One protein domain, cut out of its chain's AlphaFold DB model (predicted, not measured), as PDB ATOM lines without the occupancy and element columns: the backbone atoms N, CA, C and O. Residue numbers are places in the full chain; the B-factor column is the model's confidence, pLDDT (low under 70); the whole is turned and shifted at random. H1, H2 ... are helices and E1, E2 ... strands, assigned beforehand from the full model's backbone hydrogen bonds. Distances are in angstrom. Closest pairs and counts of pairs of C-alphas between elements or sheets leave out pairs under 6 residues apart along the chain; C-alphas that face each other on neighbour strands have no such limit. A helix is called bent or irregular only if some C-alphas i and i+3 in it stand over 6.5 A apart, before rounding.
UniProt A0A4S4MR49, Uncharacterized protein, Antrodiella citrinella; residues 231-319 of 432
ATOM      1  N   LYS A 231     160.965 171.675 133.057       80.88
ATOM      2  CA  LYS A 231     160.319 171.348 134.342       80.88
ATOM      3  C   LYS A 231     161.135 171.774 135.572       80.88
ATOM      4  O   LYS A 231     160.558 171.993 136.630       80.88
ATOM      5  N   ASN A 232     162.455 171.921 135.435       79.31
ATOM      6  CA  ASN A 232     163.339 172.364 136.514       79.31
ATOM      7  C   ASN A 232     163.510 173.895 136.528       79.31
ATOM      8  O   ASN A 232     164.302 174.426 137.302       79.31
ATOM      9  N   CYS A 233     162.818 174.632 135.658       84.38
ATOM     10  CA  CYS A 233     162.802 176.086 135.717       84.38
ATOM     11  C   CYS A 233     161.827 176.561 136.805       84.38
ATOM     12  O   CYS A 233     160.689 176.108 136.868       84.38
ATOM     13  N   HIS A 234     162.248 177.520 137.630       82.12
ATOM     14  CA  HIS A 234     161.422 178.110 138.693       82.12
ATOM     15  C   HIS A 234     160.843 179.485 138.320       82.12
ATOM     16  O   HIS A 234     160.463 180.264 139.194       82.12
ATOM     17  N   CYS A 235     160.786 179.819 137.029       81.56
ATOM     18  CA  CYS A 235     160.129 181.036 136.562       81.56
ATOM     19  C   CYS A 235     158.613 180.836 136.450       81.56
ATOM     20  O   CYS A 235     158.156 179.823 135.935       81.56
ATOM     21  N   ALA A 236     157.840 181.842 136.871       66.88
ATOM     22  CA  ALA A 236     156.372 181.827 136.821       66.88
ATOM     23  C   ALA A 236     155.798 181.734 135.391       66.88
ATOM     24  O   ALA A 236     154.657 181.326 135.209       66.88
ATOM     25  N   ALA A 237     156.595 182.084 134.381       62.66
ATOM     26  CA  ALA A 237     156.321 181.807 132.980       62.66
ATOM     27  C   ALA A 237     157.651 181.494 132.282       62.66
ATOM     28  O   ALA A 237     158.610 182.263 132.453       62.66
ATOM     29  N   PRO A 238     157.755 180.405 131.499       60.09
ATOM     30  CA  PRO A 238     158.885 180.237 130.609       60.09
ATOM     31  C   PRO A 238     158.808 181.381 129.600       60.09
ATOM     32  O   PRO A 238     157.935 181.413 128.735       60.09
ATOM     33  N   LYS A 239     159.690 182.376 129.743       61.31
ATOM     34  CA  LYS A 239     159.880 183.377 128.690       61.31
ATOM     35  C   LYS A 239     160.146 182.606 127.393       61.31
ATOM     36  O   LYS A 239     160.762 181.540 127.459       61.31
ATOM     37  N   SER A 240     159.701 183.118 126.246       64.94
ATOM     38  CA  SER A 240     160.010 182.560 124.922       64.94
ATOM     39  C   SER A 240     161.508 182.707 124.621       64.94
ATOM     40  O   SER A 240     161.948 183.487 123.784       64.94
ATOM     41  N   VAL A 241     162.329 182.000 125.390       65.50
ATOM     42  CA  VAL A 241     163.767 181.941 125.225       65.50
ATOM     43  C   VAL A 241     164.013 181.030 124.025       65.50
ATOM     44  O   VAL A 241     163.491 179.913 124.013       65.50
ATOM     45  N   PRO A 242     164.788 181.471 123.020       70.25
ATOM     46  CA  PRO A 242     165.169 180.608 121.912       70.25
ATOM     47  C   PRO A 242     165.782 179.297 122.425       70.25
ATOM     48  O   PRO A 242     166.573 179.318 123.369       70.25
ATOM     49  N   ALA A 243     165.453 178.166 121.793       68.31
ATOM     50  CA  ALA A 243     165.861 176.832 122.256       68.31
ATOM     51  C   ALA A 243     167.371 176.735 122.574       68.31
ATOM     52  O   ALA A 243     167.758 176.222 123.621       68.31
ATOM     53  N   HIS A 244     168.225 177.352 121.746       67.12
ATOM     54  CA  HIS A 244     169.689 177.329 121.889       67.12
ATOM     55  C   HIS A 244     170.248 178.029 123.148       67.12
ATOM     56  O   HIS A 244     171.399 177.805 123.527       67.12
ATOM     57  N   VAL A 245     169.454 178.871 123.821       72.81
ATOM     58  CA  VAL A 245     169.825 179.576 125.068       72.81
ATOM     59  C   VAL A 245     168.969 179.162 126.269       72.81
ATOM     60  O   VAL A 245     169.213 179.611 127.393       72.81
ATOM     61  N   GLN A 246     168.010 178.257 126.069       77.88
ATOM     62  CA  GLN A 246     167.069 177.821 127.097       77.88
ATOM     63  C   GLN A 246     167.774 177.136 128.278       77.88
ATOM     64  O   GLN A 246     167.486 177.446 129.435       77.88
ATOM     65  N   TRP A 247     168.776 176.295 128.009       80.50
ATOM     66  CA  TRP A 247     169.567 175.612 129.043       80.50
ATOM     67  C   TRP A 247     170.250 176.593 130.013       80.50
ATOM     68  O   TRP A 247     170.307 176.342 131.217       80.50
ATOM     69  N   LYS A 248     170.740 177.741 129.515       82.06
ATOM     70  CA  LYS A 248     171.452 178.756 130.313       82.06
ATOM     71  C   LYS A 248     170.495 179.462 131.263       82.06
ATOM     72  O   LYS A 248     170.842 179.774 132.407       82.06
ATOM     73  N   HIS A 249     169.273 179.689 130.797       84.38
ATOM     74  CA  HIS A 249     168.211 180.222 131.629       84.38
ATOM     75  C   HIS A 249     167.808 179.224 132.718       84.38
ATOM     76  O   HIS A 249     167.820 179.593 133.887       84.38
ATOM     77  N   ILE A 250     167.549 177.960 132.369       84.31
ATOM     78  CA  ILE A 250     167.168 176.918 133.339       84.31
ATOM     79  C   ILE A 250     168.264 176.745 134.396       84.31
ATOM     80  O   ILE A 250     167.981 176.759 135.594       84.31
ATOM     81  N   TYR A 251     169.527 176.674 133.967       84.62
ATOM     82  CA  TYR A 251     170.677 176.596 134.864       84.62
ATOM     83  C   TYR A 251     170.732 177.776 135.844       84.62
ATOM     84  O   TYR A 251     170.804 177.569 137.055       84.62
ATOM     85  N   SER A 252     170.661 179.012 135.339       84.06
ATOM     86  CA  SER A 252     170.757 180.213 136.181       84.06
ATOM     87  C   SER A 252     169.536 180.408 137.084       84.06
ATOM     88  O   SER A 252     169.692 180.782 138.244       84.06
ATOM     89  N   CYS A 253     168.332 180.096 136.600       85.94
ATOM     90  CA  CYS A 253     167.100 180.126 137.382       85.94
ATOM     91  C   CYS A 253     167.161 179.139 138.555       85.94
ATOM     92  O   CYS A 253     166.939 179.521 139.705       85.94
ATOM     93  N   HIS A 254     167.540 177.888 138.284       82.19
ATOM     94  CA  HIS A 254     167.639 176.855 139.309       82.19
ATOM     95  C   HIS A 254     168.766 177.136 140.309       82.19
ATOM     96  O   HIS A 254     168.595 176.934 141.512       82.19
ATOM     97  N   LYS A 255     169.903 177.669 139.845       83.88
ATOM     98  CA  LYS A 255     170.989 178.128 140.724       83.88
ATOM     99  C   LYS A 255     170.510 179.234 141.671       83.88
ATOM    100  O   LYS A 255     170.724 179.131 142.876       83.88
ATOM    101  N   SER A 256     169.792 180.234 141.154       82.00
ATOM    102  CA  SER A 256     169.211 181.319 141.958       82.00
ATOM    103  C   SER A 256     168.167 180.826 142.964       82.00
ATOM    104  O   SER A 256     168.136 181.303 144.094       82.00
ATOM    105  N   TYR A 257     167.341 179.845 142.590       83.00
ATOM    106  CA  TYR A 257     166.356 179.240 143.488       83.00
ATOM    107  C   TYR A 257     166.997 178.468 144.648       83.00
ATOM    108  O   TYR A 257     166.600 178.615 145.805       83.00
ATOM    109  N   LEU A 258     168.016 177.654 144.362       79.12
ATOM    110  CA  LEU A 258     168.758 176.944 145.407       79.12
ATOM    111  C   LEU A 258     169.490 177.920 146.329       79.12
ATOM    112  O   LEU A 258     169.543 177.707 147.542       79.12
ATOM    113  N   ALA A 259     170.004 179.011 145.759       75.62
ATOM    114  CA  ALA A 259     170.651 180.060 146.517       75.62
ATOM    115  C   ALA A 259     169.685 180.798 147.458       75.62
ATOM    116  O   ALA A 259     170.029 181.034 148.616       75.62
ATOM    117  N   SER A 260     168.469 181.115 147.000       74.62
ATOM    118  CA  SER A 260     167.467 181.817 147.809       74.62
ATOM    119  C   SER A 260     166.845 180.941 148.900       74.62
ATOM    120  O   SER A 260     166.550 181.433 149.983       74.62
ATOM    121  N   LYS A 261     166.709 179.625 148.686       70.94
ATOM    122  CA  LYS A 261     166.197 178.697 149.713       70.94
ATOM    123  C   LYS A 261     167.091 178.561 150.951       70.94
ATOM    124  O   LYS A 261     166.603 178.144 152.000       70.94
ATOM    125  N   ARG A 262     168.389 178.871 150.850       62.62
ATOM    126  CA  ARG A 262     169.361 178.707 151.949       62.62
ATOM    127  C   ARG A 262     169.781 179.993 152.647       62.62
ATOM    128  O   ARG A 262     170.399 179.907 153.709       62.62
ATOM    129  N   SER A 263     169.391 181.160 152.136       55.38
ATOM    130  CA  SER A 263     169.726 182.456 152.748       55.38
ATOM    131  C   SER A 263     169.125 182.662 154.147       55.38
ATOM    132  O   SER A 263     169.402 183.672 154.780       55.38
ATOM    133  N   GLY A 264     168.334 181.711 154.657       54.62
ATOM    134  CA  GLY A 264     167.798 181.741 156.015       54.62
ATOM    135  C   GLY A 264     168.783 181.373 157.134       54.62
ATOM    136  O   GLY A 264     168.464 181.673 158.279       54.62
ATOM    137  N   ARG A 265     169.937 180.721 156.874       54.03
ATOM    138  CA  ARG A 265     170.813 180.220 157.970       54.03
ATOM    139  C   ARG A 265     172.336 180.156 157.745       54.03
ATOM    140  O   ARG A 265     173.025 179.757 158.679       54.03
ATOM    141  N   SER A 266     172.907 180.506 156.587       50.91
ATOM    142  CA  SER A 266     174.371 180.383 156.395       50.91
ATOM    143  C   SER A 266     174.950 181.358 155.352       50.91
ATOM    144  O   SER A 266     174.282 181.617 154.346       50.91
ATOM    145  N   PRO A 267     176.174 181.896 155.552       52.72
ATOM    146  CA  PRO A 267     176.762 182.933 154.709       52.72
ATOM    147  C   PRO A 267     177.547 182.326 153.536       52.72
ATOM    148  O   PRO A 267     178.759 182.446 153.472       52.72
ATOM    149  N   ALA A 268     176.859 181.638 152.626       58.09
ATOM    150  CA  ALA A 268     177.258 181.436 151.226       58.09
ATOM    151  C   ALA A 268     176.261 180.468 150.583       58.09
ATOM    152  O   ALA A 268     176.223 179.275 150.888       58.09
ATOM    153  N   SER A 269     175.436 180.968 149.674       68.81
ATOM    154  CA  SER A 269     174.576 180.129 148.850       68.81
ATOM    155  C   SER A 269     175.408 179.402 147.789       68.81
ATOM    156  O   SER A 269     175.623 179.905 146.689       68.81
ATOM    157  N   PHE A 270     175.887 178.205 148.119       76.31
ATOM    158  CA  PHE A 270     176.584 177.345 147.168       76.31
ATOM    159  C   PHE A 270     175.585 176.467 146.397       76.31
ATOM    160  O   PHE A 270     174.734 175.799 146.985       76.31
ATOM    161  N   ALA A 271     175.668 176.477 145.068       82.19
ATOM    162  CA  ALA A 271     174.899 175.593 144.199       82.19
ATOM    163  C   ALA A 271     175.621 175.443 142.857       82.19
ATOM    164  O   ALA A 271     175.662 176.390 142.070       82.19
ATOM    165  N   GLU A 272     176.161 174.255 142.592       84.19
ATOM    166  CA  GLU A 272     176.854 173.942 141.340       84.19
ATOM    167  C   GLU A 272     176.279 172.689 140.670       84.19
ATOM    168  O   GLU A 272     175.640 171.844 141.302       84.19
ATOM    169  N   PHE A 273     176.464 172.612 139.350       84.25
ATOM    170  CA  PHE A 273     175.990 171.519 138.501       84.25
ATOM    171  C   PHE A 273     177.170 170.856 137.796       84.25
ATOM    172  O   PHE A 273     177.981 171.526 137.155       84.25
ATOM    173  N   CYS A 274     177.241 169.530 137.868       84.12
ATOM    174  CA  CYS A 274     178.281 168.755 137.217       84.12
ATOM    175  C   CYS A 274     177.885 168.389 135.785       84.12
ATOM    176  O   CYS A 274     177.016 167.548 135.550       84.12
ATOM    177  N   PHE A 275     178.591 168.977 134.816       79.19
ATOM    178  CA  PHE A 275     178.447 168.665 133.391       79.19
ATOM    179  C   PHE A 275     179.205 167.397 132.956       79.19
ATOM    180  O   PHE A 275     179.166 167.040 131.777       79.19
ATOM    181  N   LEU A 276     179.897 166.716 133.871       77.38
ATOM    182  CA  LEU A 276     180.531 165.420 133.600       77.38
ATOM    183  C   LEU A 276     179.589 164.251 133.898       77.38
ATOM    184  O   LEU A 276     179.719 163.190 133.297       77.38
ATOM    185  N   CYS A 277     178.603 164.452 134.773       80.38
ATOM    186  CA  CYS A 277     177.621 163.426 135.088       80.38
ATOM    187  C   CYS A 277     176.541 163.323 134.002       80.38
ATOM    188  O   CYS A 277     175.966 164.354 133.628       80.38
ATOM    189  N   PRO A 278     176.190 162.097 133.566       74.50
ATOM    190  CA  PRO A 278     175.070 161.867 132.653       74.50
ATOM    191  C   PRO A 278     173.739 162.363 133.206       74.50
ATOM    192  O   PRO A 278     172.990 163.031 132.504       74.50
ATOM    193  N   GLU A 279     173.497 162.125 134.493       74.75
ATOM    194  CA  GLU A 279     172.257 162.521 135.166       74.75
ATOM    195  C   GLU A 279     172.262 163.983 135.643       74.75
ATOM    196  O   GLU A 279     171.247 164.485 136.117       74.75
ATOM    197  N   GLY A 280     173.394 164.686 135.513       74.81
ATOM    198  CA  GLY A 280     173.509 166.078 135.940       74.81
ATOM    199  C   GLY A 280     173.504 166.251 137.461       74.81
ATOM    200  O   GLY A 280     172.605 166.885 138.017       74.81
ATOM    201  N   HIS A 281     174.521 165.705 138.141       82.19
ATOM    202  CA  HIS A 281     174.665 165.823 139.594       82.19
ATOM    203  C   HIS A 281     174.696 167.292 140.038       82.19
ATOM    204  O   HIS A 281     175.376 168.131 139.441       82.19
ATOM    205  N   ARG A 282     173.957 167.600 141.105       81.25
ATOM    206  CA  ARG A 282     173.854 168.939 141.689       81.25
ATOM    207  C   ARG A 282     174.296 168.894 143.136       81.25
ATOM    208  O   ARG A 282     173.659 168.225 143.944       81.25
ATOM    209  N   SER A 283     175.295 169.699 143.463       82.19
ATOM    210  CA  SER A 283     175.754 169.855 144.837       82.19
ATOM    211  C   SER A 283     175.327 171.212 145.363       82.19
ATOM    212  O   SER A 283     175.495 172.250 144.722       82.19
ATOM    213  N   THR A 284     174.761 171.200 146.563       81.81
ATOM    214  CA  THR A 284     174.362 172.417 147.282       81.81
ATOM    215  C   THR A 284     175.351 172.760 148.399       81.81
ATOM    216  O   THR A 284     175.312 173.849 148.957       81.81
ATOM    217  N   SER A 285     176.240 171.835 148.760       82.88
ATOM    218  CA  SER A 285     177.345 172.070 149.691       82.88
ATOM    219  C   SER A 285     178.659 172.098 148.920       82.88
ATOM    220  O   SER A 285     178.841 171.321 147.981       82.88
ATOM    221  N   GLN A 286     179.576 172.968 149.339       85.38
ATOM    222  CA  GLN A 286     180.923 173.014 148.782       85.38
ATOM    223  C   GLN A 286     181.694 171.716 149.067       85.38
ATOM    224  O   GLN A 286     182.433 171.253 148.203       85.38
ATOM    225  N   ASP A 287     181.491 171.093 150.229       85.88
ATOM    226  CA  ASP A 287     182.174 169.841 150.590       85.88
ATOM    227  C   ASP A 287     181.654 168.651 149.784       85.88
ATOM    228  O   ASP A 287     182.415 167.773 149.387       85.88
ATOM    229  N   ASP A 288     180.348 168.639 149.509       87.44
ATOM    230  CA  ASP A 288     179.729 167.647 148.631       87.44
ATOM    231  C   ASP A 288     180.249 167.776 147.196       87.44
ATOM    232  O   ASP A 288     180.652 166.789 146.585       87.44
ATOM    233  N   TRP A 289     180.358 169.012 146.705       88.31
ATOM    234  CA  TRP A 289     180.938 169.295 145.397       88.31
ATOM    235  C   TRP A 289     182.406 168.882 145.294       88.31
ATOM    236  O   TRP A 289     182.792 168.267 144.307       88.31
ATOM    237  N   LYS A 290     183.228 169.187 146.308       87.25
ATOM    238  CA  LYS A 290     184.643 168.783 146.334       87.25
ATOM    239  C   LYS A 290     184.785 167.267 146.270       87.25
ATOM    240  O   LYS A 290     185.454 166.768 145.371       87.25
ATOM    241  N   ARG A 291     184.072 166.544 147.137       88.44
ATOM    242  CA  ARG A 291     184.071 165.074 147.155       88.44
ATOM    243  C   ARG A 291     183.595 164.487 145.824       88.44
ATOM    244  O   ARG A 291     184.141 163.502 145.335       88.44
ATOM    245  N   HIS A 292     182.588 165.110 145.215       89.19
ATOM    246  CA  HIS A 292     182.104 164.726 143.897       89.19
ATOM    247  C   HIS A 292     183.172 164.926 142.811       89.19
ATOM    248  O   HIS A 292     183.431 164.016 142.027       89.19
ATOM    249  N   CYS A 293     183.832 166.083 142.776       85.56
ATOM    250  CA  CYS A 293     184.912 166.365 141.830       85.56
ATOM    251  C   CYS A 293     186.113 165.427 142.014       85.56
ATOM    252  O   CYS A 293     186.650 164.935 141.026       85.56
ATOM    253  N   GLU A 294     186.491 165.119 143.255       86.94
ATOM    254  CA  GLU A 294     187.551 164.151 143.568       86.94
ATOM    255  C   GLU A 294     187.249 162.766 142.982       86.94
ATOM    256  O   GLU A 294     188.149 162.113 142.459       86.94
ATOM    257  N   SER A 295     185.979 162.342 142.969       86.31
ATOM    258  CA  SER A 295     185.589 161.065 142.355       86.31
ATOM    259  C   SER A 295     185.792 161.023 140.832       86.31
ATOM    260  O   SER A 295     186.112 159.963 140.291       86.31
ATOM    261  N   HIS A 296     185.667 162.166 140.145       83.38
ATOM    262  CA  HIS A 296     185.989 162.278 138.715       83.38
ATOM    263  C   HIS A 296     187.498 162.253 138.488       83.38
ATOM    264  O   HIS A 296     187.970 161.585 137.574       83.38
ATOM    265  N   LEU A 297     188.265 162.941 139.341       81.94
ATOM    266  CA  LEU A 297     189.729 162.968 139.258       81.94
ATOM    267  C   LEU A 297     190.359 161.599 139.554       81.94
ATOM    268  O   LEU A 297     191.384 161.264 138.968       81.94
ATOM    269  N   ALA A 298     189.738 160.792 140.418       83.25
ATOM    270  CA  ALA A 298     190.179 159.429 140.702       83.25
ATOM    271  C   ALA A 298     189.969 158.468 139.515       83.25
ATOM    272  O   ALA A 298     190.711 157.498 139.375       83.25
ATOM    273  N   ASN A 299     188.991 158.742 138.647       76.31
ATOM    274  CA  ASN A 299     188.665 157.926 137.478       76.31
ATOM    275  C   ASN A 299     188.967 158.693 136.188       76.31
ATOM    276  O   ASN A 299     188.056 159.117 135.473       76.31
ATOM    277  N   LEU A 300     190.256 158.849 135.875       67.44
ATOM    278  CA  LEU A 300     190.727 159.607 134.707       67.44
ATOM    279  C   LEU A 300     190.126 159.123 133.375       67.44
ATOM    280  O   LEU A 300     189.920 159.936 132.482       67.44
ATOM    281  N   ASP A 301     189.753 157.846 133.263       64.88
ATOM    282  CA  ASP A 301     189.094 157.291 132.069       64.88
ATOM    283  C   ASP A 301     187.706 157.900 131.794       64.88
ATOM    284  O   ASP A 301     187.202 157.862 130.670       64.88
ATOM    285  N   THR A 302     187.065 158.464 132.820       64.19
ATOM    286  CA  THR A 302     185.770 159.151 132.700       64.19
ATOM    287  C   THR A 302     185.923 160.630 132.345       64.19
ATOM    288  O   THR A 302     184.959 161.270 131.902       64.19
ATOM    289  N   LEU A 303     187.136 161.177 132.492       66.56
ATOM    290  CA  LEU A 303     187.431 162.558 132.158       66.56
ATOM    291  C   LEU A 303     187.690 162.693 130.654       66.56
ATOM    292  O   LEU A 303     188.478 161.957 130.065       66.56
ATOM    293  N   PRO A 304     187.024 163.650 129.997       62.38
ATOM    294  CA  PRO A 304     187.270 163.913 128.595       62.38
ATOM    295  C   PRO A 304     188.637 164.574 128.431       62.38
ATOM    296  O   PRO A 304     188.996 165.482 129.176       62.38
ATOM    297  N   TYR A 305     189.347 164.201 127.376       59.28
ATOM    298  CA  TYR A 305     190.540 164.929 126.947       59.28
ATOM    299  C   TYR A 305     190.185 166.304 126.336       59.28
ATOM    300  O   TYR A 305     190.989 167.228 126.380       59.28
ATOM    301  N   GLN A 306     188.963 166.463 125.802       60.91
ATOM    302  CA  GLN A 306     188.437 167.725 125.266       60.91
ATOM    303  C   GLN A 306     187.526 168.436 126.272       60.91
ATOM    304  O   GLN A 306     186.407 167.987 126.559       60.91
ATOM    305  N   CYS A 307     187.971 169.606 126.723       61.38
ATOM    306  CA  CYS A 307     187.200 170.489 127.593       61.38
ATOM    307  C   CYS A 307     186.308 171.472 126.819       61.38
ATOM    308  O   CYS A 307     185.493 172.138 127.439       61.38
ATOM    309  N   ASP A 308     186.385 171.584 125.494       64.56
ATOM    310  CA  ASP A 308     185.646 172.641 124.786       64.56
ATOM    311  C   ASP A 308     184.125 172.533 124.951       64.56
ATOM    312  O   ASP A 308     183.581 171.422 125.018       64.56
ATOM    313  N   PRO A 309     183.397 173.663 124.999       68.94
ATOM    314  CA  PRO A 309     181.951 173.615 125.096       68.94
ATOM    315  C   PRO A 309     181.382 172.975 123.832       68.94
ATOM    316  O   PRO A 309     181.738 173.350 122.718       68.94
ATOM    317  N   LEU A 310     180.478 172.012 124.007       75.06
ATOM    318  CA  LEU A 310     179.799 171.354 122.896       75.06
ATOM    319  C   LEU A 310     178.310 171.659 122.979       75.06
ATOM    320  O   LEU A 310     177.645 171.279 123.947       75.06
ATOM    321  N   ILE A 311     177.799 172.339 121.957       75.00
ATOM    322  CA  ILE A 311     176.368 172.534 121.747       75.00
ATOM    323  C   ILE A 311     175.933 171.506 120.707       75.00
ATOM    324  O   ILE A 311     176.462 171.481 119.599       75.00
ATOM    325  N   TYR A 312     174.986 170.652 121.077       73.38
ATOM    326  CA  TYR A 312     174.432 169.618 120.215       73.38
ATOM    327  C   TYR A 312     172.913 169.718 120.224       73.38
ATOM    328  O   TYR A 312     172.321 169.791 121.298       73.38
ATOM    329  N   ALA A 313     172.288 169.753 119.044       70.12
ATOM    330  CA  ALA A 313     170.835 169.892 118.905       70.12
ATOM    331  C   ALA A 313     170.252 171.037 119.770       70.12
ATOM    332  O   ALA A 313     169.286 170.851 120.502       70.12
ATOM    333  N   ASN A 314     170.879 172.224 119.737       69.12
ATOM    334  CA  ASN A 314     170.521 173.401 120.553       69.12
ATOM    335  C   ASN A 314     170.629 173.218 122.080       69.12
ATOM    336  O   ASN A 314     170.308 174.131 122.840       69.12
ATOM    337  N   THR A 315     171.157 172.089 122.543       71.38
ATOM    338  CA  THR A 315     171.371 171.800 123.956       71.38
ATOM    339  C   THR A 315     172.855 171.828 124.283       71.38
ATOM    340  O   THR A 315     173.703 171.356 123.525       71.38
ATOM    341  N   LEU A 316     173.198 172.375 125.445       73.81
ATOM    342  CA  LEU A 316     174.561 172.311 125.945       73.81
ATOM    343  C   LEU A 316     174.889 170.893 126.424       73.81
ATOM    344  O   LEU A 316     174.497 170.470 127.514       73.81
ATOM    345  N   ALA A 317     175.673 170.183 125.626       71.88
ATOM    346  CA  ALA A 317     176.125 168.837 125.928       71.88
ATOM    347  C   ALA A 317     177.400 168.816 126.790       71.88
ATOM    348  O   ALA A 317     177.648 167.824 127.476       71.88
ATOM    349  N   ARG A 318     178.199 169.895 126.825       67.19
ATOM    350  CA  ARG A 318     179.379 170.011 127.712       67.19
ATOM    351  C   ARG A 318     179.853 171.460 127.887       67.19
ATOM    352  O   ARG A 318     179.664 172.250 126.969       67.19
ATOM    353  N   ILE A 319     180.486 171.793 129.020       57.56
ATOM    354  CA  ILE A 319     181.154 173.091 129.295       57.56
ATOM    355  C   ILE A 319     182.650 172.849 129.556       57.56
ATOM    356  O   ILE A 319     182.974 171.802 130.123       57.56
TER     357      ILE A 319
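Overview. This is residues 231 to 319 of the 432 residues of an uncharacterized protein of Antrodiella citrinella (UniProt A0A4S4MR49). A flat, open arrangement has the long helix H1 along one side, the shorter helix H2 on the other, and the small hairpin of E1 and E2 beside the beginning of H1; the unnamed stretch of residues 263 to 285 folds back between the two helices. Ahead of H1, residues 231 to 242 make a loop on the side of H1 away from H2. The printed part has 89 residues, with two named helices and two named strands in the order H1, H2, E1, E2, and the two-stranded sheet has the order E1 - E2, antiparallel. The class is mostly helix, though under half of the residues, 40, are in named elements. The whole is only just loose, close to compact, with a radius of gyration of the C-alphas of 14.9 A and spans of 41 by 39 by 17 A.

Arrangement. H1, residues 243 to 262, and H2, residues 286 to 298, are apart. In the stretch between them, residues 272 to 273 pair with residues 282 to 283, antiparallel, too short to be named strands. E1, residues 310 to 312, and E2, residues 315 to 318, form a hairpin, with 147 degrees between their directions; N 312 and O 315 are 2.9 A apart and N 317 and O 310 are 2.8 A apart, both within hydrogen-bond range. The closest C-alphas of H1 and E2, those of His 244 and Thr 315, are 6.1 A apart. H1 and E1 are only just apart, their closest C-alphas 8.2 A from each other, and H2 and E2 are apart. In H2 each O i to N i+4 pair is within hydrogen-bond range; in H1 13 of 16 are.

Along the chain. H1 begins at C-alpha 243, (165.861, 176.832, 122.256), and is 30.0 A long, ending at C-alpha 262, (169.361, 178.707, 151.949). It is irregular: C-alphas 244 and 247 are 7.4 A apart. H2, 18.3 A long, runs from Gln 286 to Ala 298. E1 runs from Leu 310 to Tyr 312, 6.2 A. E2 runs from Thr 315 to Arg 318, 9.0 A, and ends at C-alpha 318, (179.379, 170.011, 127.712).

Size, cuts and confidence. The two C-alphas farthest apart, those of Ala 237 and Ala 298, are 41.3 A apart. The printed part has no cut. The links from H1 to H2, 23 residues, and from H2 to E1, 11 residues, are long, and the link from E1 to E2, 2 residues, is tight. The mean pLDDT of the printed part is 74.6; 29 residues are under 70, among them 236 to 241, 262 to 269 and 300 to 309.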